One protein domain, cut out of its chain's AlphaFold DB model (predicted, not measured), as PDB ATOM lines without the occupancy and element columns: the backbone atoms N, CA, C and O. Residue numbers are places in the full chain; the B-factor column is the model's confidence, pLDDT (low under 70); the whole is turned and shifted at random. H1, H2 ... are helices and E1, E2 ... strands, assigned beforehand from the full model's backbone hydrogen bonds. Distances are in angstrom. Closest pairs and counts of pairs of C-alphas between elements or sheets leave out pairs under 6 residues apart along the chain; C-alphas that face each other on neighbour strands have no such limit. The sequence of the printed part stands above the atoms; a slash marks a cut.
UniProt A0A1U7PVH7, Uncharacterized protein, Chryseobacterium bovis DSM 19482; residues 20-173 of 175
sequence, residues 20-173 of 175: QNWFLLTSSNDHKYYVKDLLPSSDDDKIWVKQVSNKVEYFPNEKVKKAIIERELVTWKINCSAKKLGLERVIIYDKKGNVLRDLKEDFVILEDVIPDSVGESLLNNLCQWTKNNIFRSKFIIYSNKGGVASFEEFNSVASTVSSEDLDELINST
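This is residues 20 to 173 of the 175 residues of an uncharacterized protein of Chryseobacterium bovis DSM 19482 (UniProt A0A1U7PVH7). Picture a strongly twisted wall of six antiparallel strands, with the first part of one long helix, H1, packed over one of its faces; H1 then runs on past the sheet to two short helices, H2 and H3, near its far end. The long E3 and E4 hairpin reaches the other end of the longest axis, and no named helix covers the sheet's second face. The printed part has 154 residues, with six named strands followed by three named helices in the order E1 E2 E3 E4 E5 E6 H1 H2 H3, and the sheet keeps the strands in that same order. The class is mixed, helices and strands; the whole is loose, with a radius of gyration of the C-alphas of 19.2 A and spans of 65 by 31 by 30 A.

Start at E1, residues 22 to 27, an edge strand; its antiparallel neighbour is E2, residues 31 to 36, where N 25 and O 33 are 2.8 A apart, within hydrogen-bond range. Next comes E3, residues 46 to 58, antiparallel to E2, with N 34 and O 50 at 2.8 A. E4, residues 67 to 79, follows antiparallel to E3, with N 49 and O 74 at 2.8 A near one end and N 58 and O 67 at 2.9 A near the other. E5, residues 84 to 94, is antiparallel to E4, with N 75 and O 89 at 2.9 A. The other edge strand is E6, residues 99 to 104, antiparallel to E5, with N 92 and O 101 at 2.8 A. E1 to E6 form a meander, each strand the antiparallel neighbour of the one before, and each successive pair is a hairpin. Look for the bends: E3 bends by 102 degrees at residue 55, E4 by 56 degrees at residue 70 and E5 by 57 degrees at residue 88. H1, residues 118 to 144, is on one face of this sheet, two layers made by a helix and a sheet; its residues 118 to 130 come near the strands, and the closest C-alphas of E1 and H1, Leu 25 and Asn 125, are 6.2 A apart. H2, residues 151 to 158, is close to H1 but not clearly touching, about perpendicular at 84 degrees, with Phe 139 and Phe 154 the closest C-alphas at 6.3 A. H3, residues 163 to 172, only just touches H1, with 3 pairs of C-alphas within 8 A, through H1 residues 138 to 142 alone; the closest C-alphas are those of Tyr 142 and Ile 170, at 5.3 A, and the two run the same way at a shallow tilt of 27 degrees. H2 and H3 are not on the sheet. In H1, H2 and H3 every O i to N i+4 pair is within hydrogen-bond range.

Find C-alpha 22 at (154.243, 114.892, 147.606), where E1 begins. E3 spans 26.4 A from first to last C-alpha, E4 34.1 A and E5 29.8 A. Then find C-alpha 118 at (150.370, 116.028, 128.293); from there H1 runs 38.8 A to C-alpha 144 at (134.817, 117.240, 163.781). H3 ends at C-alpha 172, (124.086, 123.158, 160.081).

The two C-alphas farthest apart are those of Lys 63 and Ser 172, at 65.1 A. The printed part runs from 20 to 173 with no cut. The one long link is E6 to H1, residues 105 to 117, of which 111 to 112 pair antiparallel with residues 84 to 85 of E5. The mean pLDDT of the printed part is 81.7; it is under 70 at residue 20, residues 38 to 44 and residues 54 to 69.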
ATOM      1  N   GLN A  20     156.988 117.055 153.870       61.41
ATOM      2  CA  GLN A  20     156.040 117.720 152.979       61.41
ATOM      3  C   GLN A  20     155.583 116.655 151.983       61.41
ATOM      4  O   GLN A  20     156.359 116.259 151.109       61.41
ATOM      5  N   ASN A  21     154.369 116.143 152.173       78.69
ATOM      6  CA  ASN A  21     153.864 115.020 151.403       78.69
ATOM      7  C   ASN A  21     153.685 115.453 149.943       78.69
ATOM      8  O   ASN A  21     152.978 116.411 149.630       78.69
ATOM      9  N   TRP A  22     154.390 114.763 149.050       86.44
ATOM     10  CA  TRP A  22     154.243 114.892 147.606       86.44
ATOM     11  C   TRP A  22     153.559 113.627 147.099       86.44
ATOM     12  O   TRP A  22     154.091 112.535 147.298       86.44
ATOM     13  N   PHE A  23     152.427 113.761 146.418       86.69
ATOM     14  CA  PHE A  23     151.701 112.625 145.852       86.69
ATOM     15  C   PHE A  23     151.986 112.496 144.369       86.69
ATOM     16  O   PHE A  23     151.978 113.493 143.658       86.69
ATOM     17  N   LEU A  24     152.236 111.277 143.896       87.38
ATOM     18  CA  LEU A  24     152.384 111.014 142.467       87.38
ATOM     19  C   LEU A  24     151.038 111.274 141.771       87.38
ATOM     20  O   LEU A  24     150.052 110.622 142.096       87.38
ATOM     21  N   LEU A  25     151.014 112.218 140.828       87.00
ATOM     22  CA  LEU A  25     149.863 112.477 139.959       87.00
ATOM     23  C   LEU A  25     149.895 111.565 138.736       87.00
ATOM     24  O   LEU A  25     148.924 110.893 138.423       87.00
ATOM     25  N   THR A  26     151.021 111.576 138.024       84.19
ATOM     26  CA  THR A  26     151.195 110.836 136.774       84.19
ATOM     27  C   THR A  26     152.678 110.617 136.485       84.19
ATOM     28  O   THR A  26     153.553 111.295 137.036       84.19
ATOM     29  N   SER A  27     152.978 109.650 135.626       84.94
ATOM     30  CA  SER A  27     154.332 109.354 135.170       84.94
ATOM     31  C   SER A  27     154.345 108.934 133.708       84.94
ATOM     32  O   SER A  27     153.516 108.135 133.284       84.94
ATOM     33  N   SER A  28     155.342 109.414 132.978       80.44
ATOM     34  CA  SER A  28     155.756 108.911 131.671       80.44
ATOM     35  C   SER A  28     157.121 108.218 131.788       80.44
ATOM     36  O   SER A  28     157.699 108.136 132.876       80.44
ATOM     37  N   ASN A  29     157.660 107.725 130.670       79.31
ATOM     38  CA  ASN A  29     158.959 107.040 130.644       79.31
ATOM     39  C   ASN A  29     160.111 107.901 131.200       79.31
ATOM     40  O   ASN A  29     161.009 107.368 131.850       79.31
ATOM     41  N   ASP A  30     160.075 109.219 130.978       79.94
ATOM     42  CA  ASP A  30     161.171 110.131 131.332       79.94
ATOM     43  C   ASP A  30     160.793 111.192 132.384       79.94
ATOM     44  O   ASP A  30     161.680 111.889 132.888       79.94
ATOM     45  N   HIS A  31     159.509 111.311 132.748       82.31
ATOM     46  CA  HIS A  31     159.018 112.338 133.674       82.31
ATOM     47  C   HIS A  31     158.067 111.764 134.723       82.31
ATOM     48  O   HIS A  31     157.179 110.971 134.422       82.31
ATOM     49  N   LYS A  32     158.208 112.217 135.968       88.69
ATOM     50  CA  LYS A  32     157.258 111.960 137.055       88.69
ATOM     51  C   LYS A  32     156.727 113.279 137.587       88.69
ATOM     52  O   LYS A  32     157.510 114.186 137.869       88.69
ATOM     53  N   TYR A  33     155.418 113.353 137.764       89.62
ATOM     54  CA  TYR A  33     154.716 114.539 138.231       89.62
ATOM     55  C   TYR A  33     154.144 114.266 139.608       89.62
ATOM     56  O   TYR A  33     153.427 113.286 139.809       89.62
ATOM     57  N   TYR A  34     154.451 115.144 140.552       90.62
ATOM     58  CA  TYR A  34     153.953 115.063 141.912       90.62
ATOM     59  C   TYR A  34     153.215 116.339 142.283       90.62
ATOM     60  O   TYR A  34     153.675 117.420 141.940       90.62
ATOM     61  N   VAL A  35     152.142 116.235 143.051       89.56
ATOM     62  CA  VAL A  35     151.436 117.379 143.635       89.56
ATOM     63  C   VAL A  35     151.783 117.526 145.102       89.56
ATOM     64  O   VAL A  35     151.990 116.530 145.800       89.56
ATOM     65  N   LYS A  36     151.886 118.767 145.568       85.81
ATOM     66  CA  LYS A  36     152.079 119.052 146.987       85.81
ATOM     67  C   LYS A  36     150.754 118.926 147.728       85.81
ATOM     68  O   LYS A  36     149.773 119.528 147.306       85.81
ATOM     69  N   ASP A  37     150.759 118.201 148.843       71.38
ATOM     70  CA  ASP A  37     149.632 118.142 149.775       71.38
ATOM     71  C   ASP A  37     149.400 119.515 150.414       71.38
ATOM     72  O   ASP A  37     150.051 119.894 151.390       71.38
ATOM     73  N   LEU A  38     148.535 120.307 149.794       66.31
ATOM     74  CA  LEU A  38     148.013 121.546 150.339       66.31
ATOM     75  C   LEU A  38     146.500 121.397 150.348       66.31
ATOM     76  O   LEU A  38     145.909 121.121 149.305       66.31
ATOM     77  N   LEU A  39     145.879 121.561 151.518       56.88
ATOM     78  CA  LEU A  39     144.428 121.688 151.590       56.88
ATOM     79  C   LEU A  39     144.044 122.842 150.655       56.88
ATOM     80  O   LEU A  39     144.546 123.950 150.870       56.88
ATOM     81  N   PRO A  40     143.241 122.599 149.608       51.78
ATOM     82  CA  PRO A  40     142.807 123.674 148.737       51.78
ATOM     83  C   PRO A  40     142.046 124.682 149.600       51.78
ATOM     84  O   PRO A  40     141.045 124.328 150.228       51.78
ATOM     85  N   SER A  41     142.547 125.916 149.691       48.69
ATOM     86  CA  SER A  41     141.699 127.030 150.103       48.69
ATOM     87  C   SER A  41     140.681 127.237 148.983       48.69
ATOM     88  O   SER A  41     140.993 127.035 147.809       48.69
ATOM     89  N   SER A  42     139.453 127.605 149.336       48.38
ATOM     90  CA  SER A  42     138.368 127.844 148.373       48.38
ATOM     91  C   SER A  42     138.702 128.904 147.318       48.38
ATOM     92  O   SER A  42     138.025 128.963 146.296       48.38
ATOM     93  N   ASP A  43     139.737 129.712 147.566       46.00
ATOM     94  CA  ASP A  43     140.019 130.941 146.829       46.00
ATOM     95  C   ASP A  43     141.329 130.889 146.021       46.00
ATOM     96  O   ASP A  43     141.555 131.761 145.181       46.00
ATOM     97  N   ASP A  44     142.188 129.878 146.224       54.75
ATOM     98  CA  ASP A  44     143.445 129.753 145.480       54.75
ATOM     99  C   ASP A  44     143.445 128.509 144.585       54.75
ATOM    100  O   ASP A  44     143.856 127.420 144.980       54.75
ATOM    101  N   ASP A  45     143.109 128.721 143.312       71.12
ATOM    102  CA  ASP A  45     143.287 127.806 142.169       71.12
ATOM    103  C   ASP A  45     144.757 127.389 141.910       71.12
ATOM    104  O   ASP A  45     145.116 126.953 140.813       71.12
ATOM    105  N   LYS A  46     145.651 127.586 142.882       82.06
ATOM    106  CA  LYS A  46     147.098 127.444 142.755       82.06
ATOM    107  C   LYS A  46     147.548 126.097 143.279       82.06
ATOM    108  O   LYS A  46     147.357 125.765 144.447       82.06
ATOM    109  N   ILE A  47     148.243 125.350 142.436       85.88
ATOM    110  CA  ILE A  47     148.743 124.027 142.778       85.88
ATOM    111  C   ILE A  47     150.223 123.929 142.448       85.88
ATOM    112  O   ILE A  47     150.667 124.198 141.331       85.88
ATOM    113  N   TRP A  48     150.991 123.491 143.441       88.44
ATOM    114  CA  TRP A  48     152.394 123.157 143.261       88.44
ATOM    115  C   TRP A  48     152.533 121.758 142.671       88.44
ATOM    116  O   TRP A  48     152.163 120.764 143.300       88.44
ATOM    117  N   VAL A  49     153.153 121.694 141.499       89.44
ATOM    118  CA  VAL A  49     153.525 120.465 140.809       89.44
ATOM    119  C   VAL A  49     155.041 120.366 140.748       89.44
ATOM    120  O   VAL A  49     155.736 121.249 140.263       89.44
ATOM    121  N   LYS A  50     155.580 119.261 141.242       90.69
ATOM    122  CA  LYS A  50     156.984 118.899 141.100       90.69
ATOM    123  C   LYS A  50     157.123 117.944 139.929       90.69
ATOM    124  O   LYS A  50     156.614 116.827 139.989       90.69
ATOM    125  N   GLN A  51     157.861 118.358 138.915       88.38
ATOM    126  CA  GLN A  51     158.301 117.495 137.833       88.38
ATOM    127  C   GLN A  51     159.715 116.996 138.146       88.38
ATOM    128  O   GLN A  51     160.629 117.771 138.418       88.38
ATOM    129  N   VAL A  52     159.902 115.682 138.124       86.62
ATOM    130  CA  VAL A  52     161.212 115.033 138.230       86.62
ATOM    131  C   VAL A  52     161.496 114.377 136.893       86.62
ATOM    132  O   VAL A  52     160.643 113.656 136.375       86.62
ATOM    133  N   SER A  53     162.676 114.624 136.333       79.88
ATOM    134  CA  SER A  53     163.091 114.004 135.079       79.88
ATOM    135  C   SER A  53     164.495 113.439 135.184       79.88
ATOM    136  O   SER A  53     165.368 113.993 135.848       79.88
ATOM    137  N   ASN A  54     164.710 112.327 134.490       68.06
ATOM    138  CA  ASN A  54     165.974 111.602 134.518       68.06
ATOM    139  C   ASN A  54     166.965 112.095 133.443       68.06
ATOM    140  O   ASN A  54     168.098 111.612 133.410       68.06
ATOM    141  N   LYS A  55     166.552 113.006 132.541       62.25
ATOM    142  CA  LYS A  55     167.283 113.310 131.291       62.25
ATOM    143  C   LYS A  55     167.229 114.773 130.826       62.25
ATOM    144  O   LYS A  55     167.225 115.020 129.623       62.25
ATOM    145  N   VAL A  56     167.200 115.757 131.721       61.38
ATOM    146  CA  VAL A  56     167.143 117.160 131.270       61.38
ATOM    147  C   VAL A  56     168.507 117.830 131.411       61.38
ATOM    148  O   VAL A  56     169.106 117.880 132.487       61.38
ATOM    149  N   GLU A  57     169.021 118.321 130.287       62.81
ATOM    150  CA  GLU A  57     170.274 119.066 130.204       62.81
ATOM    151  C   GLU A  57     169.954 120.561 130.154       62.81
ATOM    152  O   GLU A  57     169.253 121.025 129.259       62.81
ATOM    153  N   TYR A  58     170.449 121.319 131.131       63.41
ATOM    154  CA  TYR A  58     170.339 122.773 131.145       63.41
ATOM    155  C   TYR A  58     171.590 123.400 130.549       63.41
ATOM    156  O   TYR A  58     172.703 123.189 131.048       63.41
ATOM    157  N   PHE A  59     171.379 124.223 129.526       65.44
ATOM    158  CA  PHE A  59     172.400 125.065 128.922       65.44
ATOM    159  C   PHE A  59     172.035 126.528 129.182       65.44
ATOM    160  O   PHE A  59     171.252 127.107 128.431       65.44
ATOM    161  N   PRO A  60     172.558 127.143 130.259       61.12
ATOM    162  CA  PRO A  60     172.242 128.532 130.572       61.12
ATOM    163  C   PRO A  60     172.737 129.506 129.499       61.12
ATOM    164  O   PRO A  60     172.184 130.591 129.428       61.12
ATOM    165  N   ASN A  61     173.756 129.123 128.712       63.41
ATOM    166  CA  ASN A  61     174.284 129.789 127.512       63.41
ATOM    167  C   ASN A  61     175.151 128.785 126.718       63.41
ATOM    168  O   ASN A  61     175.701 127.862 127.322       63.41
ATOM    169  N   GLU A  62     175.378 129.011 125.415       58.97
ATOM    170  CA  GLU A  62     176.191 128.134 124.532       58.97
ATOM    171  C   GLU A  62     177.627 127.862 125.036       58.97
ATOM    172  O   GLU A  62     178.268 126.899 124.627       58.97
ATOM    173  N   LYS A  63     178.147 128.701 125.945       56.84
ATOM    174  CA  LYS A  63     179.522 128.634 126.473       56.84
ATOM    175  C   LYS A  63     179.647 128.018 127.874       56.84
ATOM    176  O   LYS A  63     180.759 127.934 128.393       56.84
ATOM    177  N   VAL A  64     178.547 127.626 128.526       55.94
ATOM    178  CA  VAL A  64     178.556 127.167 129.931       55.94
ATOM    179  C   VAL A  64     178.380 125.650 130.026       55.94
ATOM    180  O   VAL A  64     177.630 125.042 129.269       55.94
ATOM    181  N   LYS A  65     179.089 125.034 130.985       54.72
ATOM    182  CA  LYS A  65     179.041 123.593 131.274       54.72
ATOM    183  C   LYS A  65     177.604 123.113 131.518       54.72
ATOM    184  O   LYS A  65     176.871 123.712 132.301       54.72
ATOM    185  N   LYS A  66     177.281 121.973 130.904       60.03
ATOM    186  CA  LYS A  66     176.082 121.152 131.113       60.03
ATOM    187  C   LYS A  66     175.742 121.028 132.600       60.03
ATOM    188  O   LYS A  66     176.510 120.432 133.359       60.03
ATOM    189  N   ALA A  67     174.588 121.546 133.005       58.28
ATOM    190  CA  ALA A  67     173.994 121.211 134.291       58.28
ATOM    191  C   ALA A  67     172.947 120.112 134.074       58.28
ATOM    192  O   ALA A  67     172.107 120.209 133.182       58.28
ATOM    193  N   ILE A  68     173.023 119.041 134.865       63.66
ATOM    194  CA  ILE A  68     172.006 117.987 134.844       63.66
ATOM    195  C   ILE A  68     170.861 118.469 135.736       63.66
ATOM    196  O   ILE A  68     171.046 118.584 136.950       63.66
ATOM    197  N   ILE A  69     169.713 118.769 135.132       64.69
ATOM    198  CA  ILE A  69     168.483 119.069 135.861       64.69
ATOM    199  C   ILE A  69     167.939 117.754 136.400       64.69
ATOM    200  O   ILE A  69     167.824 116.766 135.675       64.69
ATOM    201  N   GLU A  70     167.598 117.754 137.682       70.94
ATOM    202  CA  GLU A  70     166.936 116.619 138.327       70.94
ATOM    203  C   GLU A  70     165.467 116.919 138.616       70.94
ATOM    204  O   GLU A  70     164.607 116.043 138.509       70.94
ATOM    205  N   ARG A  71     165.164 118.176 138.962       84.31
ATOM    206  CA  ARG A  71     163.824 118.576 139.376       84.31
ATOM    207  C   ARG A  71     163.473 119.988 138.942       84.31
ATOM    208  O   ARG A  71     164.289 120.911 138.973       84.31
ATOM    209  N   GLU A  72     162.198 120.137 138.657       87.94
ATOM    210  CA  GLU A  72     161.524 121.381 138.352       87.94
ATOM    211  C   GLU A  72     160.295 121.484 139.259       87.94
ATOM    212  O   GLU A  72     159.589 120.502 139.503       87.94
ATOM    213  N   LEU A  73     160.078 122.662 139.830       90.06
ATOM    214  CA  LEU A  73     158.919 122.974 140.651       90.06
ATOM    215  C   LEU A  73     158.105 124.031 139.927       90.06
ATOM    216  O   LEU A  73     158.602 125.127 139.688       90.06
ATOM    217  N   VAL A  74     156.871 123.693 139.602       90.62
ATOM    218  CA  VAL A  74     155.975 124.539 138.832       90.62
ATOM    219  C   VAL A  74     154.755 124.864 139.672       90.62
ATOM    220  O   VAL A  74     154.157 123.966 140.266       90.62
ATOM    221  N   THR A  75     154.372 126.134 139.720       90.38
ATOM    222  CA  THR A  75     153.062 126.531 140.234       90.38
ATOM    223  C   THR A  75     152.125 126.743 139.067       90.38
ATOM    224  O   THR A  75     152.379 127.589 138.207       90.38
ATOM    225  N   TRP A  76     151.040 125.981 139.062       90.50
ATOM    226  CA  TRP A  76     149.959 126.111 138.101       90.50
ATOM    227  C   TRP A  76     148.773 126.796 138.751       90.50
ATOM    228  O   TRP A  76     148.369 126.413 139.846       90.50
ATOM    229  N   LYS A  77     148.178 127.755 138.047       90.00
ATOM    230  CA  LYS A  77     146.796 128.156 138.270       90.00
ATOM    231  C   LYS A  77     145.901 127.296 137.386       90.00
ATOM    232  O   LYS A  77     146.199 127.136 136.202       90.00
ATOM    233  N   ILE A  78     144.833 126.737 137.939       89.19
ATOM    234  CA  ILE A  78     143.952 125.827 137.201       89.19
ATOM    235  C   ILE A  78     142.511 126.326 137.197       89.19
ATOM    236  O   ILE A  78     142.042 126.896 138.168       89.19
ATOM    237  N   ASN A  79     141.777 126.073 136.119       89.69
ATOM    238  CA  ASN A  79     140.326 126.201 136.114       89.69
ATOM    239  C   ASN A  79     139.734 124.926 135.519       89.69
ATOM    240  O   ASN A  79     139.742 124.729 134.303       89.69
ATOM    241  N   CYS A  80     139.234 124.054 136.392       88.69
ATOM    242  CA  CYS A  80     138.721 122.744 136.002       88.69
ATOM    243  C   CYS A  80     137.437 122.822 135.176       88.69
ATOM    244  O   CYS A  80     137.269 122.039 134.244       88.69
ATOM    245  N   SER A  81     136.557 123.780 135.478       88.69
ATOM    246  CA  SER A  81     135.282 123.949 134.774       88.69
ATOM    247  C   SER A  81     135.485 124.447 133.344       88.69
ATOM    248  O   SER A  81     134.837 123.960 132.423       88.69
ATOM    249  N   ALA A  82     136.412 125.388 133.153       90.81
ATOM    250  CA  ALA A  82     136.743 125.956 131.847       90.81
ATOM    251  C   ALA A  82     137.854 125.194 131.106       90.81
ATOM    252  O   ALA A  82     138.212 125.579 129.999       90.81
ATOM    253  N   LYS A  83     138.416 124.143 131.715       91.00
ATOM    254  CA  LYS A  83     139.573 123.383 131.226       91.00
ATOM    255  C   LYS A  83     140.800 124.239 130.874       91.00
ATOM    256  O   LYS A  83     141.406 124.070 129.815       91.00
ATOM    257  N   LYS A  84     141.183 125.145 131.778       93.44
ATOM    258  CA  LYS A  84     142.317 126.059 131.571       93.44
ATOM    259  C   LYS A  84     143.465 125.825 132.540       93.44
ATOM    260  O   LYS A  84     143.244 125.485 133.705       93.44
ATOM    261  N   LEU A  85     144.680 126.075 132.061       92.06
ATOM    262  CA  LEU A  85     145.912 126.094 132.849       92.06
ATOM    263  C   LEU A  85     146.631 127.427 132.658       92.06
ATOM    264  O   LEU A  85     146.615 128.000 131.575       92.06
ATOM    265  N   GLY A  86     147.284 127.907 133.709       92.31
ATOM    266  CA  GLY A  86     148.134 129.089 133.661       92.31
ATOM    267  C   GLY A  86     149.403 128.866 134.458       92.31
ATOM    268  O   GLY A  86     149.358 128.404 135.600       92.31
ATOM    269  N   LEU A  87     150.542 129.175 133.853       91.62
ATOM    270  CA  LEU A  87     151.844 129.058 134.494       91.62
ATOM    271  C   LEU A  87     152.074 130.273 135.401       91.62
ATOM    272  O   LEU A  87     152.013 131.402 134.932       91.62
ATOM    273  N   GLU A  88     152.330 130.063 136.692       91.38
ATOM    274  CA  GLU A  88     152.635 131.165 137.621       91.38
ATOM    275  C   GLU A  88     154.129 131.267 137.926       91.38
ATOM    276  O   GLU A  88     154.688 132.364 138.000       91.38
ATOM    277  N   ARG A  89     154.793 130.130 138.150       92.12
ATOM    278  CA  ARG A  89     156.207 130.107 138.530       92.12
ATOM    279  C   ARG A  89     156.865 128.799 138.139       92.12
ATOM    280  O   ARG A  89     156.255 127.747 138.284       92.12
ATOM    281  N   VAL A  90     158.128 128.865 137.734       91.81
ATOM    282  CA  VAL A  90     159.001 127.725 137.459       91.81
ATOM    283  C   VAL A  90     160.301 127.895 138.227       91.81
ATOM    284  O   VAL A  90     161.022 128.871 138.043       91.81
ATOM    285  N   ILE A  91     160.640 126.914 139.056       92.00
ATOM    286  CA  ILE A  91     161.903 126.862 139.789       92.00
ATOM    287  C   ILE A  91     162.654 125.602 139.377       92.00
ATOM    288  O   ILE A  91     162.188 124.483 139.594       92.00
ATOM    289  N   ILE A  92     163.839 125.777 138.804       88.56
ATOM    290  CA  ILE A  92     164.693 124.690 138.324       88.56
ATOM    291  C   ILE A  92     165.817 124.485 139.326       88.56
ATOM    292  O   ILE A  92     166.499 125.444 139.694       88.56
ATOM    293  N   TYR A  93     166.048 123.235 139.724       86.12
ATOM    294  CA  TYR A  93     167.126 122.887 140.644       86.12
ATOM    295  C   TYR A  93     168.135 121.930 140.008       86.12
ATOM    296  O   TYR A  93     167.790 121.082 139.178       86.12
ATOM    297  N   ASP A  94     169.386 122.035 140.449       82.25
ATOM    298  CA  ASP A  94     170.402 121.019 140.192       82.25
ATOM    299  C   ASP A  94     170.235 119.794 141.114       82.25
ATOM    300  O   ASP A  94     169.420 119.781 142.042       82.25
ATOM    301  N   LYS A  95     171.067 118.769 140.888       80.62
ATOM    302  CA  LYS A  95     171.117 117.538 141.701       80.62
ATOM    303  C   LYS A  95     171.477 117.732 143.177       80.62
ATOM    304  O   LYS A  95     171.342 116.816 143.980       80.62
ATOM    305  N   LYS A  96     172.021 118.891 143.544       84.31
ATOM    306  CA  LYS A  96     172.379 119.227 144.928       84.31
ATOM    307  C   LYS A  96     171.261 120.013 145.616       84.31
ATOM    308  O   LYS A  96     171.382 120.312 146.800       84.31
ATOM    309  N   GLY A  97     170.185 120.337 144.893       83.75
ATOM    310  CA  GLY A  97     169.090 121.166 145.378       83.75
ATOM    311  C   GLY A  97     169.365 122.668 145.295       83.75
ATOM    312  O   GLY A  97     168.607 123.437 145.881       83.75
ATOM    313  N   ASN A  98     170.404 123.109 144.578       86.62
ATOM    314  CA  ASN A  98     170.628 124.532 144.330       86.62
ATOM    315  C   ASN A  98     169.666 125.026 143.251       86.62
ATOM    316  O   ASN A  98     169.457 124.346 142.247       86.62
ATOM    317  N   VAL A  99     169.122 126.229 143.431       88.06
ATOM    318  CA  VAL A  99     168.294 126.885 142.413       88.06
ATOM    319  C   VAL A  99     169.188 127.318 141.250       88.06
ATOM    320  O   VAL A  99     170.095 128.128 141.421       88.06
ATOM    321  N   LEU A 100     168.924 126.774 140.064       85.69
ATOM    322  CA  LEU A 100     169.569 127.167 138.809       85.69
ATOM    323  C   LEU A 100     168.826 128.316 138.129       85.69
ATOM    324  O   LEU A 100     169.442 129.139 137.450       85.69
ATOM    325  N   ARG A 101     167.498 128.334 138.264       86.38
ATOM    326  CA  ARG A 101     166.617 129.330 137.659       86.38
ATOM    327  C   ARG A 101     165.323 129.440 138.458       86.38
ATOM    328  O   ARG A 101     164.824 128.435 138.957       86.38
ATOM    329  N   ASP A 102     164.789 130.648 138.529       91.38
ATOM    330  CA  ASP A 102     163.505 130.974 139.139       91.38
ATOM    331  C   ASP A 102     162.807 131.989 138.228       91.38
ATOM    332  O   ASP A 102     163.256 133.127 138.101       91.38
ATOM    333  N   LEU A 103     161.789 131.530 137.504       91.06
ATOM    334  CA  LEU A 103     160.965 132.339 136.616       91.06
ATOM    335  C   LEU A 103     159.607 132.498 137.273       91.06
ATOM    336  O   LEU A 103     158.977 131.503 137.621       91.06
ATOM    337  N   LYS A 104     159.148 133.732 137.425       92.06
ATOM    338  CA  LYS A 104     157.822 134.035 137.941       92.06
ATOM    339  C   LYS A 104     157.130 134.951 136.947       92.06
ATOM    340  O   LYS A 104     157.725 135.942 136.537       92.06
ATOM    341  N   GLU A 105     155.898 134.614 136.602       88.62
ATOM    342  CA  GLU A 105     155.049 135.480 135.795       88.62
ATOM    343  C   GLU A 105     154.475 136.600 136.671       88.62
ATOM    344  O   GLU A 105     154.011 136.360 137.792       88.62
ATOM    345  N   ASP A 106     154.499 137.831 136.160       85.12
ATOM    346  CA  ASP A 106     153.889 138.983 136.838       85.12
ATOM    347  C   ASP A 106     152.356 138.885 136.825       85.12
ATOM    348  O   ASP A 106     151.688 139.281 137.784       85.12
ATOM    349  N   PHE A 107     151.800 138.292 135.762       85.88
ATOM    350  CA  PHE A 107     150.374 138.034 135.593       85.88
ATOM    351  C   PHE A 107     150.161 136.634 135.018       85.88
ATOM    352  O   PHE A 107     150.767 136.266 134.016       85.88
ATOM    353  N   VAL A 108     149.263 135.859 135.629       89.00
ATOM    354  CA  VAL A 108     148.970 134.489 135.185       89.00
ATOM    355  C   VAL A 108     147.842 134.506 134.162       89.00
ATOM    356  O   VAL A 108     146.699 134.822 134.503       89.00
ATOM    357  N   ILE A 109     148.152 134.128 132.924       91.56
ATOM    358  CA  ILE A 109     147.166 133.952 131.854       91.56
ATOM    359  C   ILE A 109     146.683 132.500 131.880       91.56
ATOM    360  O   ILE A 109     147.486 131.572 131.869       91.56
ATOM    361  N   LEU A 110     145.363 132.309 131.955       91.69
ATOM    362  CA  LEU A 110     144.730 130.996 131.844       91.69
ATOM    363  C   LEU A 110     144.428 130.706 130.374       91.69
ATOM    364  O   LEU A 110     143.554 131.344 129.780       91.69
ATOM    365  N   GLU A 111     145.115 129.720 129.816       94.06
ATOM    366  CA  GLU A 111     144.971 129.295 128.427       94.06
ATOM    367  C   GLU A 111     144.200 127.981 128.331       94.06
ATOM    368  O   GLU A 111     144.214 127.155 129.250       94.06
ATOM    369  N   ASP A 112     143.502 127.807 127.211       95.19
ATOM    370  CA  ASP A 112     142.827 126.557 126.893       95.19
ATOM    371  C   ASP A 112     143.853 125.440 126.728       95.19
ATOM    372  O   ASP A 112     144.863 125.578 126.032       95.19
ATOM    373  N   VAL A 113     143.589 124.310 127.376       93.06
ATOM    374  CA  VAL A 113     144.473 123.159 127.257       93.06
ATOM    375  C   VAL A 113     144.236 122.457 125.923       93.06
ATOM    376  O   VAL A 113     143.102 122.151 125.556       93.06
ATOM    377  N   ILE A 114     145.325 122.179 125.204       93.81
ATOM    378  CA  ILE A 114     145.283 121.474 123.920       93.81
ATOM    379  C   ILE A 114     144.779 120.035 124.154       93.81
ATOM    380  O   ILE A 114     145.366 119.336 124.989       93.81
ATOM    381  N   PRO A 115     143.744 119.570 123.429       93.75
ATOM    382  CA  PRO A 115     143.271 118.187 123.509       93.75
ATOM    383  C   PRO A 115     144.365 117.161 123.182       93.75
ATOM    384  O   PRO A 115     145.275 117.447 122.403       93.75
ATOM    385  N   ASP A 116     144.278 115.972 123.780       90.50
ATOM    386  CA  ASP A 116     145.205 114.842 123.608       90.50
ATOM    387  C   ASP A 116     146.673 115.167 123.955       90.50
ATOM    388  O   ASP A 116     147.614 114.488 123.529       90.50
ATOM    389  N   SER A 117     146.895 116.210 124.759       89.56
ATOM    390  CA  SER A 117     148.226 116.646 125.178       89.56
ATOM    391  C   SER A 117     148.592 116.162 126.585       89.56
ATOM    392  O   SER A 117     147.746 115.819 127.416       89.56
ATOM    393  N   VAL A 118     149.889 116.214 126.910       85.25
ATOM    394  CA  VAL A 118     150.370 116.028 128.293       85.25
ATOM    395  C   VAL A 118     149.738 117.059 129.236       85.25
ATOM    396  O   VAL A 118     149.449 116.733 130.386       85.25
ATOM    397  N   GLY A 119     149.481 118.276 128.742       87.81
ATOM    398  CA  GLY A 119     148.792 119.323 129.493       87.81
ATOM    399  C   GLY A 119     147.370 118.921 129.878       87.81
ATOM    400  O   GLY A 119     146.971 119.143 131.019       87.81
ATOM    401  N   GLU A 120     146.631 118.264 128.979       91.00
ATOM    402  CA  GLU A 120     145.274 117.778 129.267       91.00
ATOM    403  C   GLU A 120     145.302 116.675 130.323       91.00
ATOM    404  O   GLU A 120     144.561 116.729 131.305       91.00
ATOM    405  N   SER A 121     146.210 115.707 130.170       90.06
ATOM    406  CA  SER A 121     146.397 114.651 131.167       90.06
ATOM    407  C   SER A 121     146.758 115.226 132.541       90.06
ATOM    408  O   SER A 121     146.204 114.804 133.560       90.06
ATOM    409  N   LEU A 122     147.654 116.216 132.590       88.94
ATOM    410  CA  LEU A 122     148.043 116.885 133.829       88.94
ATOM    411  C   LEU A 122     146.858 117.624 134.463       88.94
ATOM    412  O   LEU A 122     146.597 117.424 135.649       88.94
ATOM    413  N   LEU A 123     146.125 118.429 133.687       90.75
ATOM    414  CA  LEU A 123     144.948 119.156 134.160       90.75
ATOM    415  C   LEU A 123     143.892 118.199 134.724       90.75
ATOM    416  O   LEU A 123     143.403 118.421 135.828       90.75
ATOM    417  N   ASN A 124     143.572 117.117 134.014       91.38
ATOM    418  CA  ASN A 124     142.572 116.147 134.461       91.38
ATOM    419  C   ASN A 124     142.955 115.513 135.807       91.38
ATOM    420  O   ASN A 124     142.127 115.443 136.717       91.38
ATOM    421  N   ASN A 125     144.224 115.120 135.969       90.69
ATOM    422  CA  ASN A 125     144.728 114.566 137.228       90.69
ATOM    423  C   ASN A 125     144.725 115.603 138.361       90.69
ATOM    424  O   ASN A 125     144.357 115.277 139.489       90.69
ATOM    425  N   LEU A 126     145.093 116.855 138.071       88.38
ATOM    426  CA  LEU A 126     145.032 117.953 139.038       88.38
ATOM    427  C   LEU A 126     143.596 118.220 139.489       88.38
ATOM    428  O   LEU A 126     143.336 118.287 140.684       88.38
ATOM    429  N   CYS A 127     142.652 118.294 138.556       87.62
ATOM    430  CA  CYS A 127     141.242 118.508 138.857       87.62
ATOM    431  C   CYS A 127     140.640 117.376 139.689       87.62
ATOM    432  O   CYS A 127     139.904 117.630 140.646       87.62
ATOM    433  N   GLN A 128     140.986 116.126 139.375       87.12
ATOM    434  CA  GLN A 128     140.574 114.979 140.178       87.12
ATOM    435  C   GLN A 128     141.177 115.037 141.586       87.12
ATOM    436  O   GLN A 128     140.469 114.822 142.570       87.12
ATOM    437  N   TRP A 129     142.468 115.364 141.694       84.69
ATOM    438  CA  TRP A 129     143.142 115.511 142.979       84.69
ATOM    439  C   TRP A 129     142.498 116.613 143.826       84.69
ATOM    440  O   TRP A 129     142.165 116.367 144.985       84.69
ATOM    441  N   THR A 130     142.237 117.789 143.251       81.69
ATOM    442  CA  THR A 130     141.579 118.907 143.941       81.69
ATOM    443  C   THR A 130     140.188 118.515 144.420       81.69
ATOM    444  O   THR A 130     139.876 118.706 145.593       81.69
ATOM    445  N   LYS A 131     139.372 117.881 143.566       80.62
ATOM    446  CA  LYS A 131     138.034 117.409 143.945       80.62
ATOM    447  C   LYS A 131     138.086 116.436 145.126       80.62
ATOM    448  O   LYS A 131     137.338 116.601 146.086       80.62
ATOM    449  N   ASN A 132     138.993 115.460 145.083       79.25
ATOM    450  CA  ASN A 132     139.151 114.474 146.151       79.25
ATOM    451  C   ASN A 132     139.619 115.114 147.467       79.25
ATOM    452  O   ASN A 132     139.158 114.720 148.538       79.25
ATOM    453  N   ASN A 133     140.505 116.111 147.406       77.62
ATOM    454  CA  ASN A 133     140.994 116.796 148.603       77.62
ATOM    455  C   ASN A 133     139.957 117.753 149.190       77.62
ATOM    456  O   ASN A 133     139.785 117.745 150.403       77.62
ATOM    457  N   ILE A 134     139.199 118.489 148.369       75.62
ATOM    458  CA  ILE A 134     138.032 119.256 148.839       75.62
ATOM    459  C   ILE A 134     137.056 118.318 149.551       75.62
ATOM    460  O   ILE A 134     136.613 118.603 150.662       75.62
ATOM    461  N   PHE A 135     136.756 117.169 148.946       78.12
ATOM    462  CA  PHE A 135     135.836 116.194 149.518       78.12
ATOM    463  C   PHE A 135     136.343 115.617 150.853       78.12
ATOM    464  O   PHE A 135     135.589 115.510 151.819       78.12
ATOM    465  N   ARG A 136     137.644 115.323 150.953       77.00
ATOM    466  CA  ARG A 136     138.279 114.899 152.208       77.00
ATOM    467  C   ARG A 136     138.263 116.002 153.272       77.00
ATOM    468  O   ARG A 136     138.031 115.701 154.440       77.00
ATOM    469  N   SER A 137     138.469 117.262 152.893       77.56
ATOM    470  CA  SER A 137     138.346 118.406 153.805       77.56
ATOM    471  C   SER A 137     136.926 118.530 154.351       77.56
ATOM    472  O   SER A 137     136.750 118.679 155.559       77.56
ATOM    473  N   LYS A 138     135.912 118.394 153.483       81.56
ATOM    474  CA  LYS A 138     134.496 118.384 153.876       81.56
ATOM    475  C   LYS A 138     134.198 117.268 154.885       81.56
ATOM    476  O   LYS A 138     133.580 117.541 155.909       81.56
ATOM    477  N   PHE A 139     134.723 116.058 154.663       81.88
ATOM    478  CA  PHE A 139     134.630 114.962 155.636       81.88
ATOM    479  C   PHE A 139     135.221 115.336 157.000       81.88
ATOM    480  O   PHE A 139     134.559 115.162 158.019       81.88
ATOM    481  N   ILE A 140     136.452 115.858 157.029       81.69
ATOM    482  CA  ILE A 140     137.133 116.215 158.284       81.69
ATOM    483  C   ILE A 140     136.314 117.253 159.060       81.69
ATOM    484  O   ILE A 140     136.131 117.110 160.266       81.69
ATOM    485  N   ILE A 141     135.788 118.274 158.377       82.25
ATOM    486  CA  ILE A 141     134.955 119.310 159.003       82.25
ATOM    487  C   ILE A 141     133.670 118.701 159.568       82.25
ATOM    488  O   ILE A 141     133.328 118.956 160.720       82.25
ATOM    489  N   TYR A 142     132.975 117.885 158.774       80.50
ATOM    490  CA  TYR A 142     131.725 117.250 159.179       80.50
ATOM    491  C   TYR A 142     131.910 116.301 160.369       80.50
ATOM    492  O   TYR A 142     131.141 116.338 161.325       80.50
ATOM    493  N   SER A 143     132.975 115.498 160.347       83.44
ATOM    494  CA  SER A 143     133.323 114.576 161.429       83.44
ATOM    495  C   SER A 143     133.688 115.318 162.718       83.44
ATOM    496  O   SER A 143     133.187 114.976 163.787       83.44
ATOM    497  N   ASN A 144     134.466 116.403 162.625       84.88
ATOM    498  CA  ASN A 144     134.817 117.240 163.781       84.88
ATOM    499  C   ASN A 144     133.609 117.951 164.410       84.88
ATOM    500  O   ASN A 144     133.675 118.339 165.573       84.88
ATOM    501  N   LYS A 145     132.523 118.127 163.653       86.31
ATOM    502  CA  LYS A 145     131.240 118.645 164.138       86.31
ATOM    503  C   LYS A 145     130.308 117.539 164.653       86.31
ATOM    504  O   LYS A 145     129.135 117.791 164.850       86.31
ATOM    505  N   GLY A 146     130.783 116.304 164.822       82.06
ATOM    506  CA  GLY A 146     129.959 115.202 165.327       82.06
ATOM    507  C   GLY A 146     129.009 114.578 164.300       82.06
ATOM    508  O   GLY A 146     128.120 113.830 164.691       82.06
ATOM    509  N   GLY A 147     129.188 114.850 163.000       83.56
ATOM    510  CA  GLY A 147     128.326 114.317 161.940       83.56
ATOM    511  C   GLY A 147     128.442 112.798 161.758       83.56
ATOM    512  O   GLY A 147     127.478 112.068 161.969       83.56
ATOM    513  N   VAL A 148     129.621 112.308 161.361       81.75
ATOM    514  CA  VAL A 148     129.908 110.871 161.147       81.75
ATOM    515  C   VAL A 148     131.321 110.518 161.601       81.75
ATOM    516  O   VAL A 148     132.215 111.371 161.626       81.75
ATOM    517  N   ALA A 149     131.534 109.249 161.949       79.19
ATOM    518  CA  ALA A 149     132.796 108.766 162.504       79.19
ATOM    519  C   ALA A 149     133.753 108.221 161.432       79.19
ATOM    520  O   ALA A 149     134.961 108.146 161.666       79.19
ATOM    521  N   SER A 150     133.236 107.843 160.259       85.88
ATOM    522  CA  SER A 150     134.033 107.247 159.182       85.88
ATOM    523  C   SER A 150     133.831 107.922 157.826       85.88
ATOM    524  O   SER A 150     132.805 108.540 157.535       85.88
ATOM    525  N   PHE A 151     134.834 107.774 156.959       81.12
ATOM    526  CA  PHE A 151     134.773 108.281 155.589       81.12
ATOM    527  C   PHE A 151     133.752 107.516 154.729       81.12
ATOM    528  O   PHE A 151     133.186 108.081 153.798       81.12
ATOM    529  N   GLU A 152     133.486 106.244 155.036       85.19
ATOM    530  CA  GLU A 152     132.467 105.438 154.352       85.19
ATOM    531  C   GLU A 152     131.051 105.944 154.650       85.19
ATOM    532  O   GLU A 152     130.257 106.117 153.725       85.19
ATOM    533  N   GLU A 153     130.761 106.274 155.911       85.38
ATOM    534  CA  GLU A 153     129.500 106.915 156.301       85.38
ATOM    535  C   GLU A 153     129.338 108.275 155.618       85.38
ATOM    536  O   GLU A 153     128.285 108.564 155.050       85.38
ATOM    537  N   PHE A 154     130.400 109.087 155.596       85.62
ATOM    538  CA  PHE A 154     130.379 110.367 154.895       85.62
ATOM    539  C   PHE A 154     130.103 110.215 153.400       85.62
ATOM    540  O   PHE A 154     129.283 110.951 152.862       85.62
ATOM    541  N   ASN A 155     130.738 109.248 152.729       84.00
ATOM    542  CA  ASN A 155     130.470 108.957 151.319       84.00
ATOM    543  C   ASN A 155     129.010 108.572 151.086       84.00
ATOM    544  O   ASN A 155     128.402 109.043 150.126       84.00
ATOM    545  N   SER A 156     128.441 107.744 151.966       86.69
ATOM    546  CA  SER A 156     127.035 107.360 151.878       86.69
ATOM    547  C   SER A 156     126.121 108.581 151.975       86.69
ATOM    548  O   SER A 156     125.234 108.727 151.142       86.69
ATOM    549  N   VAL A 157     126.359 109.479 152.936       84.50
ATOM    550  CA  VAL A 157     125.572 110.715 153.113       84.50
ATOM    551  C   VAL A 157     125.769 111.674 151.939       84.50
ATOM    552  O   VAL A 157     124.806 112.166 151.366       84.50
ATOM    553  N   ALA A 158     127.010 111.915 151.524       83.12
ATOM    554  CA  ALA A 158     127.315 112.828 150.429       83.12
ATOM    555  C   ALA A 158     126.786 112.342 149.070       83.12
ATOM    556  O   ALA A 158     126.580 113.150 148.171       83.12
ATOM    557  N   SER A 159     126.565 111.034 148.905       85.12
ATOM    558  CA  SER A 159     126.001 110.464 147.677       85.12
ATOM    559  C   SER A 159     124.494 110.689 147.519       85.12
ATOM    560  O   SER A 159     123.975 110.521 146.417       85.12
ATOM    561  N   THR A 160     123.789 111.061 148.594       85.69
ATOM    562  CA  THR A 160     122.330 111.246 148.582       85.69
ATOM    563  C   THR A 160     121.895 112.705 148.487       85.69
ATOM    564  O   THR A 160     120.696 112.965 148.396       85.69
ATOM    565  N   VAL A 161     122.835 113.650 148.491       83.38
ATOM    566  CA  VAL A 161     122.565 115.094 148.513       83.38
ATOM    567  C   VAL A 161     123.340 115.818 147.410       83.38
ATOM    568  O   VAL A 161     124.361 115.321 146.928       83.38
ATOM    569  N   SER A 162     122.863 116.990 146.978       84.75
ATOM    570  CA  SER A 162     123.623 117.828 146.043       84.75
ATOM    571  C   SER A 162     124.880 118.402 146.715       84.75
ATOM    572  O   SER A 162     125.038 118.334 147.935       84.75
ATOM    573  N   SER A 163     125.805 118.985 145.943       75.94
ATOM    574  CA  SER A 163     126.985 119.614 146.555       75.94
ATOM    575  C   SER A 163     126.630 120.824 147.416       75.94
ATOM    576  O   SER A 163     127.325 121.073 148.396       75.94
ATOM    577  N   GLU A 164     125.577 121.554 147.040       80.50
ATOM    578  CA  GLU A 164     125.064 122.723 147.764       80.50
ATOM    579  C   GLU A 164     124.399 122.285 149.073       80.50
ATOM    580  O   GLU A 164     124.742 122.797 150.138       80.50
ATOM    581  N   ASP A 165     123.565 121.244 149.014       84.81
ATOM    582  CA  ASP A 165     122.928 120.656 150.197       84.81
ATOM    583  C   ASP A 165     123.959 120.026 151.148       84.81
ATOM    584  O   ASP A 165     123.798 120.067 152.366       84.81
ATOM    585  N   LEU A 166     125.047 119.452 150.615       81.62
ATOM    586  CA  LEU A 166     126.146 118.931 151.431       81.62
ATOM    587  C   LEU A 166     126.841 120.052 152.210       81.62
ATOM    588  O   LEU A 166     127.197 119.858 153.370       81.62
ATOM    589  N   ASP A 167     127.038 121.218 151.594       82.81
ATOM    590  CA  ASP A 167     127.631 122.370 152.273       82.81
ATOM    591  C   ASP A 167     126.694 122.937 153.343       82.81
ATOM    592  O   ASP A 167     127.144 123.257 154.447       82.81
ATOM    593  N   GLU A 168     125.389 122.987 153.074       86.19
ATOM    594  CA  GLU A 168     124.386 123.369 154.070       86.19
ATOM    595  C   GLU A 168     124.357 122.386 155.251       86.19
ATOM    596  O   GLU A 168     124.440 122.819 156.401       86.19
ATOM    597  N   LEU A 169     124.367 121.075 154.982       83.69
ATOM    598  CA  LEU A 169     124.406 120.015 155.995       83.69
ATOM    599  C   LEU A 169     125.647 120.121 156.895       83.69
ATOM    600  O   LEU A 169     125.564 120.039 158.124       83.69
ATOM    601  N   ILE A 170     126.823 120.325 156.296       83.50
ATOM    602  CA  ILE A 170     128.076 120.493 157.042       83.50
ATOM    603  C   ILE A 170     128.024 121.754 157.906       83.50
ATOM    604  O   ILE A 170     128.531 121.764 159.032       83.50
ATOM    605  N   ASN A 171     127.410 122.825 157.408       83.88
ATOM    606  CA  ASN A 171     127.292 124.084 158.132       83.88
ATOM    607  C   ASN A 171     126.265 124.025 159.267       83.88
ATOM    608  O   ASN A 171     126.546 124.572 160.334       83.88
ATOM    609  N   SER A 172     125.148 123.317 159.082       84.88
ATOM    610  CA  SER A 172     124.086 123.158 160.081       84.88
ATOM    611  C   SER A 172     124.448 122.206 161.222       84.88
ATOM    612  O   SER A 172     123.811 122.239 162.274       84.88
ATOM    613  N   THR A 173     125.460 121.355 161.036       80.06
ATOM    614  CA  THR A 173     125.934 120.437 162.079       80.06
ATOM    615  C   THR A 173     126.666 121.231 163.171       80.06
ATOM    616  O   THR A 173     127.649 121.928 162.893       80.06
TER     617      THR A 173